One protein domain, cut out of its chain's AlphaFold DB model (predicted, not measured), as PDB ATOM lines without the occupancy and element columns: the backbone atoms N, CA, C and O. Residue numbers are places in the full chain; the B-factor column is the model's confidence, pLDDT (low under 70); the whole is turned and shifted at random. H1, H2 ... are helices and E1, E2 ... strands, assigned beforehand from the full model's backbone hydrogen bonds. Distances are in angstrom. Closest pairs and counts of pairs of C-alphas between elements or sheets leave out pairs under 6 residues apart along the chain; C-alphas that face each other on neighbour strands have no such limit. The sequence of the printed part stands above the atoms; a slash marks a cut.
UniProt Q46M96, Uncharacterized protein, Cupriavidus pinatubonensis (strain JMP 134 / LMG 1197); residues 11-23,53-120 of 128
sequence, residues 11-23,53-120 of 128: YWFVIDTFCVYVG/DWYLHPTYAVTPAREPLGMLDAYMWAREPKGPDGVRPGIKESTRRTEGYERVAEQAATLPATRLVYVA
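This is residues 11 to 23 and 53 to 120 of the 128 residues of an uncharacterized protein of Cupriavidus pinatubonensis (strain JMP 134 / LMG 1197) (UniProt Q46M96). A curled, strongly twisted sheet of four strands has one helix, H1, packed over one face, and a loop, residues 82 to 87, sticks out beyond them. The long hairpin E2 and E3 makes one side of the sheet, and the two short strands E1 and E4 make the other. The 81 printed residues hold E1, E2, E3, H1 and E4 in chain order; the sheet's order is E3, E2, E1, E4, and it is mixed. The class is mixed, helices and strands. The whole is loose, with a radius of gyration of the C-alphas of 15.2 A, and spans 52 by 26 by 15 A.

In the sheet, E3 is residues 68 to 78, the longest strand, 27.3 A from first to last C-alpha, and it bends by 54 degrees at residue 72. E2 is residues 54 to 62, 24.8 A. E1 is residues 11 to 15, 12.5 A, and begins at C-alpha 11 (194.766, 118.464, 180.116). E4 is residues 115 to 119, 12.8 A, and ends at C-alpha 119 (184.077, 119.656, 176.845). H1 is residues 95 to 110, 23.9 A, and begins at C-alpha 95 (174.634, 112.128, 166.620).

E2 and E3 are a hairpin, antiparallel at 162 degrees; N 57 and O 75 are 2.8 A apart and N 72 and O 59 are 2.8 A apart, both within hydrogen-bond range. E2 and E1 are antiparallel at 165 degrees, with N 62 and O 13 within hydrogen-bond range at 3.0 A. E1 and E4 are parallel at 25 degrees, with N 119 and O 14 within hydrogen-bond range at 2.9 A. E3 and E4 are the edge strands and are apart. H1 is on the sheet at a height over the sheet of 7.4 A. It lies over E2, but only just, with 3 of its C-alphas falling on that strand. It runs slantwise to the strands, only just, at 31 degrees to E2 on the local plane. The closest C-alphas of H1 and E4 are those of Ala 108 and Leu 116, 6.1 A apart; those of H1 and E2 are Gly 100 and Thr 59, 7.0 A apart. E3, H1 and E4 form a split strand-helix-strand unit, two strands running the same way with E2 and E1 between them, and its crossover is right-handed. In H1, 11 of 12 O i to N i+4 pairs are within hydrogen-bond range.

The two C-alphas farthest apart are those of Pro 84 and Ala 113, 52.4 A. Residues 24 to 52 are not printed, and C-alphas 23 and 53 are 7.2 A apart across the cut. The link from E3 to H1 is long, residues 79 to 94, and its residues 82 to 87 stand free. The mean pLDDT of the printed part is 70.3; residues 11 to 23, 53 and 89 are under 70.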
ATOM      1  N   TYR A  11     196.205 118.376 180.404       38.38
ATOM      2  CA  TYR A  11     194.766 118.464 180.116       38.38
ATOM      3  C   TYR A  11     194.542 119.181 178.787       38.38
ATOM      4  O   TYR A  11     194.985 120.311 178.612       38.38
ATOM      5  N   TRP A  12     193.818 118.550 177.873       39.84
ATOM      6  CA  TRP A  12     193.338 119.217 176.666       39.84
ATOM      7  C   TRP A  12     191.861 119.497 176.839       39.84
ATOM      8  O   TRP A  12     191.110 118.556 177.077       39.84
ATOM      9  N   PHE A  13     191.462 120.763 176.744       38.22
ATOM     10  CA  PHE A  13     190.051 121.107 176.620       38.22
ATOM     11  C   PHE A  13     189.710 121.059 175.136       38.22
ATOM     12  O   PHE A  13     190.310 121.774 174.333       38.22
ATOM     13  N   VAL A  14     188.763 120.200 174.781       43.59
ATOM     14  CA  VAL A  14     188.136 120.226 173.464       43.59
ATOM     15  C   VAL A  14     186.825 120.976 173.599       43.59
ATOM     16  O   VAL A  14     185.930 120.446 174.243       43.59
ATOM     17  N   ILE A  15     186.737 122.193 173.057       47.16
ATOM     18  CA  ILE A  15     185.485 122.967 173.020       47.16
ATOM     19  C   ILE A  15     184.722 122.575 171.758       47.16
ATOM     20  O   ILE A  15     185.287 122.613 170.667       47.16
ATOM     21  N   ASP A  16     183.451 122.224 171.932       47.53
ATOM     22  CA  ASP A  16     182.609 121.616 170.896       47.53
ATOM     23  C   ASP A  16     181.643 122.583 170.185       47.53
ATOM     24  O   ASP A  16     180.799 122.146 169.411       47.53
ATOM     25  N   THR A  17     181.706 123.898 170.430       43.53
ATOM     26  CA  THR A  17     180.601 124.780 170.012       43.53
ATOM     27  C   THR A  17     181.067 126.100 169.405       43.53
ATOM     28  O   THR A  17     181.304 127.079 170.108       43.53
ATOM     29  N   PHE A  18     181.098 126.146 168.070       31.95
ATOM     30  CA  PHE A  18     180.780 127.346 167.288       31.95
ATOM     31  C   PHE A  18     179.976 126.938 166.053       31.95
ATOM     32  O   PHE A  18     180.526 126.488 165.051       31.95
ATOM     33  N   CYS A  19     178.664 127.147 166.108       30.31
ATOM     34  CA  CYS A  19     177.824 127.106 164.923       30.31
ATOM     35  C   CYS A  19     178.048 128.414 164.144       30.31
ATOM     36  O   CYS A  19     177.470 129.451 164.474       30.31
ATOM     37  N   VAL A  20     178.949 128.408 163.158       28.45
ATOM     38  CA  VAL A  20     179.172 129.585 162.305       28.45
ATOM     39  C   VAL A  20     178.109 129.606 161.213       28.45
ATOM     40  O   VAL A  20     178.179 128.856 160.246       28.45
ATOM     41  N   TYR A  21     177.131 130.498 161.358       27.95
ATOM     42  CA  TYR A  21     176.195 130.820 160.287       27.95
ATOM     43  C   TYR A  21     176.904 131.660 159.218       27.95
ATOM     44  O   TYR A  21     177.179 132.843 159.429       27.95
ATOM     45  N   VAL A  22     177.188 131.080 158.052       32.44
ATOM     46  CA  VAL A  22     177.662 131.841 156.884       32.44
ATOM     47  C   VAL A  22     176.450 132.302 156.074       32.44
ATOM     48  O   VAL A  22     176.155 131.776 155.006       32.44
ATOM     49  N   GLY A  23     175.719 133.288 156.591       26.27
ATOM     50  CA  GLY A  23     174.668 133.962 155.833       26.27
ATOM     51  C   GLY A  23     174.915 135.459 155.768       26.27
ATOM     52  O   GLY A  23     174.754 136.182 156.748       26.27
ATOM     53  N   ASP A  53     172.330 126.947 154.120       65.06
ATOM     54  CA  ASP A  53     172.872 127.024 155.471       65.06
ATOM     55  C   ASP A  53     173.887 125.889 155.658       65.06
ATOM     56  O   ASP A  53     173.521 124.710 155.725       65.06
ATOM     57  N   TRP A  54     175.162 126.261 155.745       71.50
ATOM     58  CA  TRP A  54     176.246 125.367 156.129       71.50
ATOM     59  C   TRP A  54     176.482 125.466 157.625       71.50
ATOM     60  O   TRP A  54     176.570 126.555 158.191       71.50
ATOM     61  N   TYR A  55     176.592 124.307 158.249       72.81
ATOM     62  CA  TYR A  55     176.816 124.143 159.666       72.81
ATOM     63  C   TYR A  55     178.174 123.492 159.871       72.81
ATOM     64  O   TYR A  55     178.597 122.625 159.101       72.81
ATOM     65  N   LEU A  56     178.845 123.935 160.925       75.50
ATOM     66  CA  LEU A  56     180.154 123.466 161.322       75.50
ATOM     67  C   LEU A  56     180.090 123.047 162.783       75.50
ATOM     68  O   LEU A  56     179.538 123.763 163.617       75.50
ATOM     69  N   HIS A  57     180.699 121.909 163.066       74.75
ATOM     70  CA  HIS A  57     180.913 121.398 164.406       74.75
ATOM     71  C   HIS A  57     182.417 121.147 164.567       74.75
ATOM     72  O   HIS A  57     182.907 120.085 164.169       74.75
ATOM     73  N   PRO A  58     183.180 122.174 164.984       77.88
ATOM     74  CA  PRO A  58     184.625 122.086 165.079       77.88
ATOM     75  C   PRO A  58     185.053 121.552 166.448       77.88
ATOM     76  O   PRO A  58     184.570 121.993 167.487       77.88
ATOM     77  N   THR A  59     186.045 120.677 166.429       76.12
ATOM     78  CA  THR A  59     186.721 120.139 167.609       76.12
ATOM     79  C   THR A  59     188.010 120.928 167.790       76.12
ATOM     80  O   THR A  59     188.984 120.719 167.058       76.12
ATOM     81  N   TYR A  60     188.028 121.871 168.733       80.25
ATOM     82  CA  TYR A  60     189.181 122.749 168.940       80.25
ATOM     83  C   TYR A  60     189.983 122.368 170.177       80.25
ATOM     84  O   TYR A  60     189.430 122.269 171.267       80.25
ATOM     85  N   ALA A  61     191.291 122.206 170.016       80.94
ATOM     86  CA  ALA A  61     192.205 121.843 171.082       80.94
ATOM     87  C   ALA A  61     192.811 123.069 171.769       80.94
ATOM     88  O   ALA A  61     193.390 123.940 171.112       80.94
ATOM     89  N   VAL A  62     192.769 123.087 173.103       75.31
ATOM     90  CA  VAL A  62     193.503 124.068 173.915       75.31
ATOM     91  C   VAL A  62     194.230 123.423 175.095       75.31
ATOM     92  O   VAL A  62     193.800 122.393 175.623       75.31
ATOM     93  N   THR A  63     195.325 124.050 175.529       75.19
ATOM     94  CA  THR A  63     196.072 123.655 176.735       75.19
ATOM     95  C   THR A  63     195.293 123.980 178.018       75.19
ATOM     96  O   THR A  63     194.343 124.770 177.988       75.19
ATOM     97  N   PRO A  64     195.724 123.478 179.197       73.62
ATOM     98  CA  PRO A  64     195.123 123.886 180.466       73.62
ATOM     99  C   PRO A  64     195.317 125.383 180.756       73.62
ATOM    100  O   PRO A  64     194.500 125.991 181.442       73.62
ATOM    101  N   ALA A  65     196.377 125.980 180.203       79.00
ATOM    102  CA  ALA A  65     196.658 127.411 180.278       79.00
ATOM    103  C   ALA A  65     195.811 128.244 179.293       79.00
ATOM    104  O   ALA A  65     195.993 129.457 179.215       79.00
ATOM    105  N   ARG A  66     194.855 127.615 178.589       76.25
ATOM    106  CA  ARG A  66     193.981 128.219 177.569       76.25
ATOM    107  C   ARG A  66     194.723 128.676 176.315       76.25
ATOM    108  O   ARG A  66     194.249 129.560 175.606       76.25
ATOM    109  N   GLU A  67     195.866 128.066 176.024       82.19
ATOM    110  CA  GLU A  67     196.581 128.343 174.784       82.19
ATOM    111  C   GLU A  67     195.944 127.554 173.634       82.19
ATOM    112  O   GLU A  67     195.749 126.340 173.765       82.19
ATOM    113  N   PRO A  68     195.610 128.218 172.515       78.06
ATOM    114  CA  PRO A  68     195.065 127.564 171.338       78.06
ATOM    115  C   PRO A  68     196.109 126.676 170.661       78.06
ATOM    116  O   PRO A  68     197.162 127.163 170.255       78.06
ATOM    117  N   LEU A  69     195.799 125.391 170.488       77.62
ATOM    118  CA  LEU A  69     196.672 124.446 169.781       77.62
ATOM    119  C   LEU A  69     196.186 124.121 168.369       77.62
ATOM    120  O   LEU A  69     196.958 123.620 167.555       77.62
ATOM    121  N   GLY A  70     194.939 124.467 168.054       80.06
ATOM    122  CA  GLY A  70     194.384 124.371 166.710       80.06
ATOM    123  C   GLY A  70     193.145 123.491 166.633       80.06
ATOM    124  O   GLY A  70     192.631 122.990 167.630       80.06
ATOM    125  N   MET A  71     192.641 123.335 165.412       78.69
ATOM    126  CA  MET A  71     191.478 122.505 165.120       78.69
ATOM    127  C   MET A  71     191.930 121.061 164.905       78.69
ATOM    128  O   MET A  71     192.778 120.807 164.052       78.69
ATOM    129  N   LEU A  72     191.372 120.135 165.679       75.25
ATOM    130  CA  LEU A  72     191.623 118.703 165.522       75.25
ATOM    131  C   LEU A  72     190.733 118.102 164.440       75.25
ATOM    132  O   LEU A  72     191.162 117.227 163.698       75.25
ATOM    133  N   ASP A  73     189.493 118.577 164.368       76.06
ATOM    134  CA  ASP A  73     188.488 118.045 163.465       76.06
ATOM    135  C   ASP A  73     187.387 119.079 163.185       76.06
ATOM    136  O   ASP A  73     187.202 120.032 163.947       76.06
ATOM    137  N   ALA A  74     186.676 118.898 162.077       78.38
ATOM    138  CA  ALA A  74     185.567 119.738 161.659       78.38
ATOM    139  C   ALA A  74     184.516 118.907 160.927       78.38
ATOM    140  O   ALA A  74     184.702 118.528 159.767       78.38
ATOM    141  N   TYR A  75     183.371 118.695 161.570       76.12
ATOM    142  CA  TYR A  75     182.217 118.124 160.891       76.12
ATOM    143  C   TYR A  75     181.434 119.244 160.197       76.12
ATOM    144  O   TYR A  75     180.910 120.147 160.849       76.12
ATOM    145  N   MET A  76     181.350 119.193 158.867       80.62
ATOM    146  CA  MET A  76     180.627 120.165 158.041       80.62
ATOM    147  C   MET A  76     179.405 119.513 157.404       80.62
ATOM    148  O   MET A  76     179.501 118.411 156.868       80.62
ATOM    149  N   TRP A  77     178.259 120.193 157.421       75.00
ATOM    150  CA  TRP A  77     177.063 119.714 156.727       75.00
ATOM    151  C   TRP A  77     176.169 120.856 156.266       75.00
ATOM    152  O   TRP A  77     176.202 121.952 156.817       75.00
ATOM    153  N   ALA A  78     175.329 120.570 155.279       80.50
ATOM    154  CA  ALA A  78     174.184 121.398 154.942       80.50
ATOM    155  C   ALA A  78     172.912 120.694 155.424       80.50
ATOM    156  O   ALA A  78     172.813 119.466 155.365       80.50
ATOM    157  N   ARG A  79     171.936 121.451 155.935       74.94
ATOM    158  CA  ARG A  79     170.626 120.877 156.273       74.94
ATOM    159  C   ARG A  79     169.817 120.673 155.003       74.94
ATOM    160  O   ARG A  79     169.662 121.604 154.217       74.94
ATOM    161  N   GLU A  80     169.219 119.497 154.871       74.94
ATOM    162  CA  GLU A  80     168.215 119.277 153.837       74.94
ATOM    163  C   GLU A  80     166.984 120.170 154.083       74.94
ATOM    164  O   GLU A  80     166.641 120.476 155.245       74.94
ATOM    165  N   PRO A  81     166.307 120.615 153.007       73.56
ATOM    166  CA  PRO A  81     165.020 121.283 153.113       73.56
ATOM    167  C   PRO A  81     164.022 120.436 153.909       73.56
ATOM    168  O   PRO A  81     164.086 119.208 153.923       73.56
ATOM    169  N   LYS A  82     163.090 121.096 154.599       77.25
ATOM    170  CA  LYS A  82     161.993 120.378 155.257       77.25
ATOM    171  C   LYS A  82     161.071 119.780 154.197       77.25
ATOM    172  O   LYS A  82     160.756 120.458 153.220       77.25
ATOM    173  N   GLY A  83     160.617 118.554 154.433       75.19
ATOM    174  CA  GLY A  83     159.572 117.930 153.637       75.19
ATOM    175  C   GLY A  83     158.204 118.603 153.836       75.19
ATOM    176  O   GLY A  83     158.044 119.448 154.725       75.19
ATOM    177  N   PRO A  84     157.192 118.221 153.033       77.88
ATOM    178  CA  PRO A  84     155.817 118.725 153.155       77.88
ATOM    179  C   PRO A  84     155.173 118.450 154.524       77.88
ATOM    180  O   PRO A  84     154.268 119.163 154.943       77.88
ATOM    181  N   ASP A  85     155.661 117.431 155.226       82.50
ATOM    182  CA  ASP A  85     155.293 117.039 156.589       82.50
ATOM    183  C   ASP A  85     155.994 117.877 157.680       82.50
ATOM    184  O   ASP A  85     155.766 117.683 158.874       82.50
ATOM    185  N   GLY A  86     156.860 118.816 157.287       78.12
ATOM    186  CA  GLY A  86     157.650 119.648 158.192       78.12
ATOM    187  C   GLY A  86     158.841 118.927 158.832       78.12
ATOM    188  O   GLY A  86     159.564 119.552 159.624       78.12
ATOM    189  N   VAL A  87     159.076 117.658 158.488       75.75
ATOM    190  CA  VAL A  87     160.188 116.847 158.993       75.75
ATOM    191  C   VAL A  87     161.420 117.087 158.125       75.75
ATOM    192  O   VAL A  87     161.328 117.297 156.916       75.75
ATOM    193  N   ARG A  88     162.602 117.105 158.749       75.25
ATOM    194  CA  ARG A  88     163.865 117.097 158.005       75.25
ATOM    195  C   ARG A  88     164.330 115.651 157.831       75.25
ATOM    196  O   ARG A  88     164.551 114.997 158.852       75.25
ATOM    197  N   PRO A  89     164.485 115.167 156.591       69.56
ATOM    198  CA  PRO A  89     165.198 113.925 156.346       69.56
ATOM    199  C   PRO A  89     166.681 114.065 156.737       69.56
ATOM    200  O   PRO A  89     167.219 115.170 156.834       69.56
ATOM    201  N   GLY A  90     167.327 112.932 157.020       73.94
ATOM    202  CA  GLY A  90     168.761 112.863 157.307       73.94
ATOM    203  C   GLY A  90     169.134 112.535 158.756       73.94
ATOM    204  O   GLY A  90     168.301 112.233 159.614       73.94
ATOM    205  N   ILE A  91     170.443 112.547 159.013       73.06
ATOM    206  CA  ILE A  91     171.036 112.170 160.301       73.06
ATOM    207  C   ILE A  91     170.678 113.212 161.367       73.06
ATOM    208  O   ILE A  91     170.835 114.419 161.161       73.06
ATOM    209  N   LYS A  92     170.227 112.734 162.537       76.62
ATOM    210  CA  LYS A  92     169.937 113.584 163.696       76.62
ATOM    211  C   LYS A  92     171.170 114.380 164.092       76.62
ATOM    212  O   LYS A  92     172.261 113.842 164.248       76.62
ATOM    213  N   GLU A  93     170.966 115.661 164.367       70.69
ATOM    214  CA  GLU A  93     172.082 116.548 164.688       70.69
ATOM    215  C   GLU A  93     172.797 116.184 165.989       70.69
ATOM    216  O   GLU A  93     173.996 116.403 166.117       70.69
ATOM    217  N   SER A  94     172.082 115.549 166.919       72.75
ATOM    218  CA  SER A  94     172.636 115.054 168.176       72.75
ATOM    219  C   SER A  94     173.684 113.954 168.001       72.75
ATOM    220  O   SER A  94     174.529 113.811 168.882       72.75
ATOM    221  N   THR A  95     173.656 113.197 166.897       74.81
ATOM    222  CA  THR A  95     174.634 112.128 166.620       74.81
ATOM    223  C   THR A  95     176.060 112.677 166.531       74.81
ATOM    224  O   THR A  95     177.011 111.998 166.900       74.81
ATOM    225  N   ARG A  96     176.211 113.954 166.159       74.44
ATOM    226  CA  ARG A  96     177.513 114.611 165.962       74.44
ATOM    227  C   ARG A  96     178.352 114.703 167.231       74.44
ATOM    228  O   ARG A  96     179.572 114.638 167.157       74.44
ATOM    229  N   ARG A  97     177.709 114.783 168.399       71.50
ATOM    230  CA  ARG A  97     178.407 114.746 169.694       71.50
ATOM    231  C   ARG A  97     179.058 113.396 169.957       71.50
ATOM    232  O   ARG A  97     180.147 113.339 170.518       71.50
ATOM    233  N   THR A  98     178.378 112.318 169.575       79.31
ATOM    234  CA  THR A  98     178.912 110.963 169.720       79.31
ATOM    235  C   THR A  98     180.128 110.790 168.818       79.31
ATOM    236  O   THR A  98     181.179 110.389 169.304       79.31
ATOM    237  N   GLU A  99     180.028 111.210 167.554       80.44
ATOM    238  CA  GLU A  99     181.145 111.129 166.602       80.44
ATOM    239  C   GLU A  99     182.340 112.011 167.012       80.44
ATOM    240  O   GLU A  99     183.492 111.586 166.923       80.44
ATOM    241  N   GLY A 100     182.090 113.225 167.519       75.94
ATOM    242  CA  GLY A 100     183.144 114.105 168.039       75.94
ATOM    243  C   GLY A 100     183.881 113.491 169.234       75.94
ATOM    244  O   GLY A 100     185.114 113.511 169.288       75.94
ATOM    245  N   TYR A 101     183.142 112.875 170.160       78.25
ATOM    246  CA  TYR A 101     183.727 112.141 171.283       78.25
ATOM    247  C   TYR A 101     184.554 110.932 170.821       78.25
ATOM    248  O   TYR A 101     185.661 110.724 171.326       78.25
ATOM    249  N   GLU A 102     184.056 110.159 169.855       85.56
ATOM    250  CA  GLU A 102     184.759 108.997 169.297       85.56
ATOM    251  C   GLU A 102     186.106 109.395 168.682       85.56
ATOM    252  O   GLU A 102     187.130 108.803 169.029       85.56
ATOM    253  N   ARG A 103     186.152 110.473 167.889       82.00
ATOM    254  CA  ARG A 103     187.409 110.991 167.311       82.00
ATOM    255  C   ARG A 103     188.420 111.423 168.377       82.00
ATOM    256  O   ARG A 103     189.620 111.183 168.240       82.00
ATOM    257  N   VAL A 104     187.960 112.026 169.475       78.56
ATOM    258  CA  VAL A 104     188.841 112.378 170.604       78.56
ATOM    259  C   VAL A 104     189.339 111.125 171.332       78.56
ATOM    260  O   VAL A 104     190.499 111.085 171.749       78.56
ATOM    261  N   ALA A 105     188.506 110.093 171.473       83.69
ATOM    262  CA  ALA A 105     188.905 108.824 172.078       83.69
ATOM    263  C   ALA A 105     189.954 108.083 171.228       83.69
ATOM    264  O   ALA A 105     190.941 107.584 171.776       83.69
ATOM    265  N   GLU A 106     189.795 108.077 169.903       85.12
ATOM    266  CA  GLU A 106     190.798 107.562 168.961       85.12
ATOM    267  C   GLU A 106     192.134 108.302 169.115       85.12
ATOM    268  O   GLU A 106     193.188 107.677 169.263       85.12
ATOM    269  N   GLN A 107     192.098 109.636 169.191       77.19
ATOM    270  CA  GLN A 107     193.298 110.445 169.403       77.19
ATOM    271  C   GLN A 107     193.965 110.140 170.754       77.19
ATOM    272  O   GLN A 107     195.194 110.053 170.832       77.19
ATOM    273  N   ALA A 108     193.178 109.932 171.816       77.06
ATOM    274  CA  ALA A 108     193.694 109.611 173.147       77.06
ATOM    275  C   ALA A 108     194.500 108.302 173.157       77.06
ATOM    276  O   ALA A 108     195.502 108.209 173.871       77.06
ATOM    277  N   ALA A 109     194.123 107.318 172.333       82.00
ATOM    278  CA  ALA A 109     194.861 106.062 172.207       82.00
ATOM    279  C   ALA A 109     196.287 106.264 171.659       82.00
ATOM    280  O   ALA A 109     197.206 105.538 172.038       82.00
ATOM    281  N   THR A 110     196.493 107.281 170.815       79.94
ATOM    282  CA  THR A 110     197.812 107.615 170.242       79.94
ATOM    283  C   THR A 110     198.680 108.470 171.168       79.94
ATOM    284  O   THR A 110     199.894 108.553 170.980       79.94
ATOM    285  N   LEU A 111     198.084 109.073 172.202       78.25
ATOM    286  CA  LEU A 111     198.745 109.980 173.139       78.25
ATOM    287  C   LEU A 111     198.669 109.449 174.585       78.25
ATOM    288  O   LEU A 111     198.124 110.118 175.461       78.25
ATOM    289  N   PRO A 112     199.257 108.279 174.898       74.50
ATOM    290  CA  PRO A 112     199.077 107.608 176.193       74.50
ATOM    291  C   PRO A 112     199.681 108.361 177.392       74.50
ATOM    292  O   PRO A 112     199.392 108.038 178.546       74.50
ATOM    293  N   ALA A 113     200.550 109.343 177.138       76.31
ATOM    294  CA  ALA A 113     201.110 110.231 178.157       76.31
ATOM    295  C   ALA A 113     200.253 111.486 178.405       76.31
ATOM    296  O   ALA A 113     200.576 112.278 179.289       76.31
ATOM    297  N   THR A 114     199.169 111.665 177.652       71.06
ATOM    298  CA  THR A 114     198.360 112.881 177.616       71.06
ATOM    299  C   THR A 114     196.916 112.552 177.969       71.06
ATOM    300  O   THR A 114     196.345 111.587 177.470       71.06
ATOM    301  N   ARG A 115     196.289 113.374 178.815       76.12
ATOM    302  CA  ARG A 115     194.877 113.206 179.164       76.12
ATOM    303  C   ARG A 115     194.020 114.157 178.333       76.12
ATOM    304  O   ARG A 115     194.021 115.365 178.558       76.12
ATOM    305  N   LEU A 116     193.241 113.608 177.409       75.81
ATOM    306  CA  LEU A 116     192.261 114.391 176.658       75.81
ATOM    307  C   LEU A 116     190.958 114.517 177.459       75.81
ATOM    308  O   LEU A 116     190.501 113.545 178.063       75.81
ATOM    309  N   VAL A 117     190.382 115.721 177.497       79.19
ATOM    310  CA  VAL A 117     189.096 116.003 178.143       79.19
ATOM    311  C   VAL A 117     188.169 116.661 177.125       79.19
ATOM    312  O   VAL A 117     188.417 117.761 176.639       79.19
ATOM    313  N   TYR A 118     187.075 115.975 176.806       78.44
ATOM    314  CA  TYR A 118     186.058 116.491 175.899       78.44
ATOM    315  C   TYR A 118     185.071 117.390 176.648       78.44
ATOM    316  O   TYR A 118     184.479 116.960 177.641       78.44
ATOM    317  N   VAL A 119     184.915 118.638 176.200       77.81
ATOM    318  CA  VAL A 119     184.077 119.656 176.845       77.81
ATOM    319  C   VAL A 119     183.109 120.251 175.826       77.81
ATOM    320  O   VAL A 119     183.413 121.190 175.099       77.81
ATOM    321  N   ALA A 120     181.892 119.728 175.822       74.00
ATOM    322  CA  ALA A 120     180.790 120.288 175.055       74.00
ATOM    323  C   ALA A 120     179.844 121.066 175.971       74.00
ATOM    324  O   ALA A 120     179.637 120.693 177.132       74.00
TER     325      ALA A 120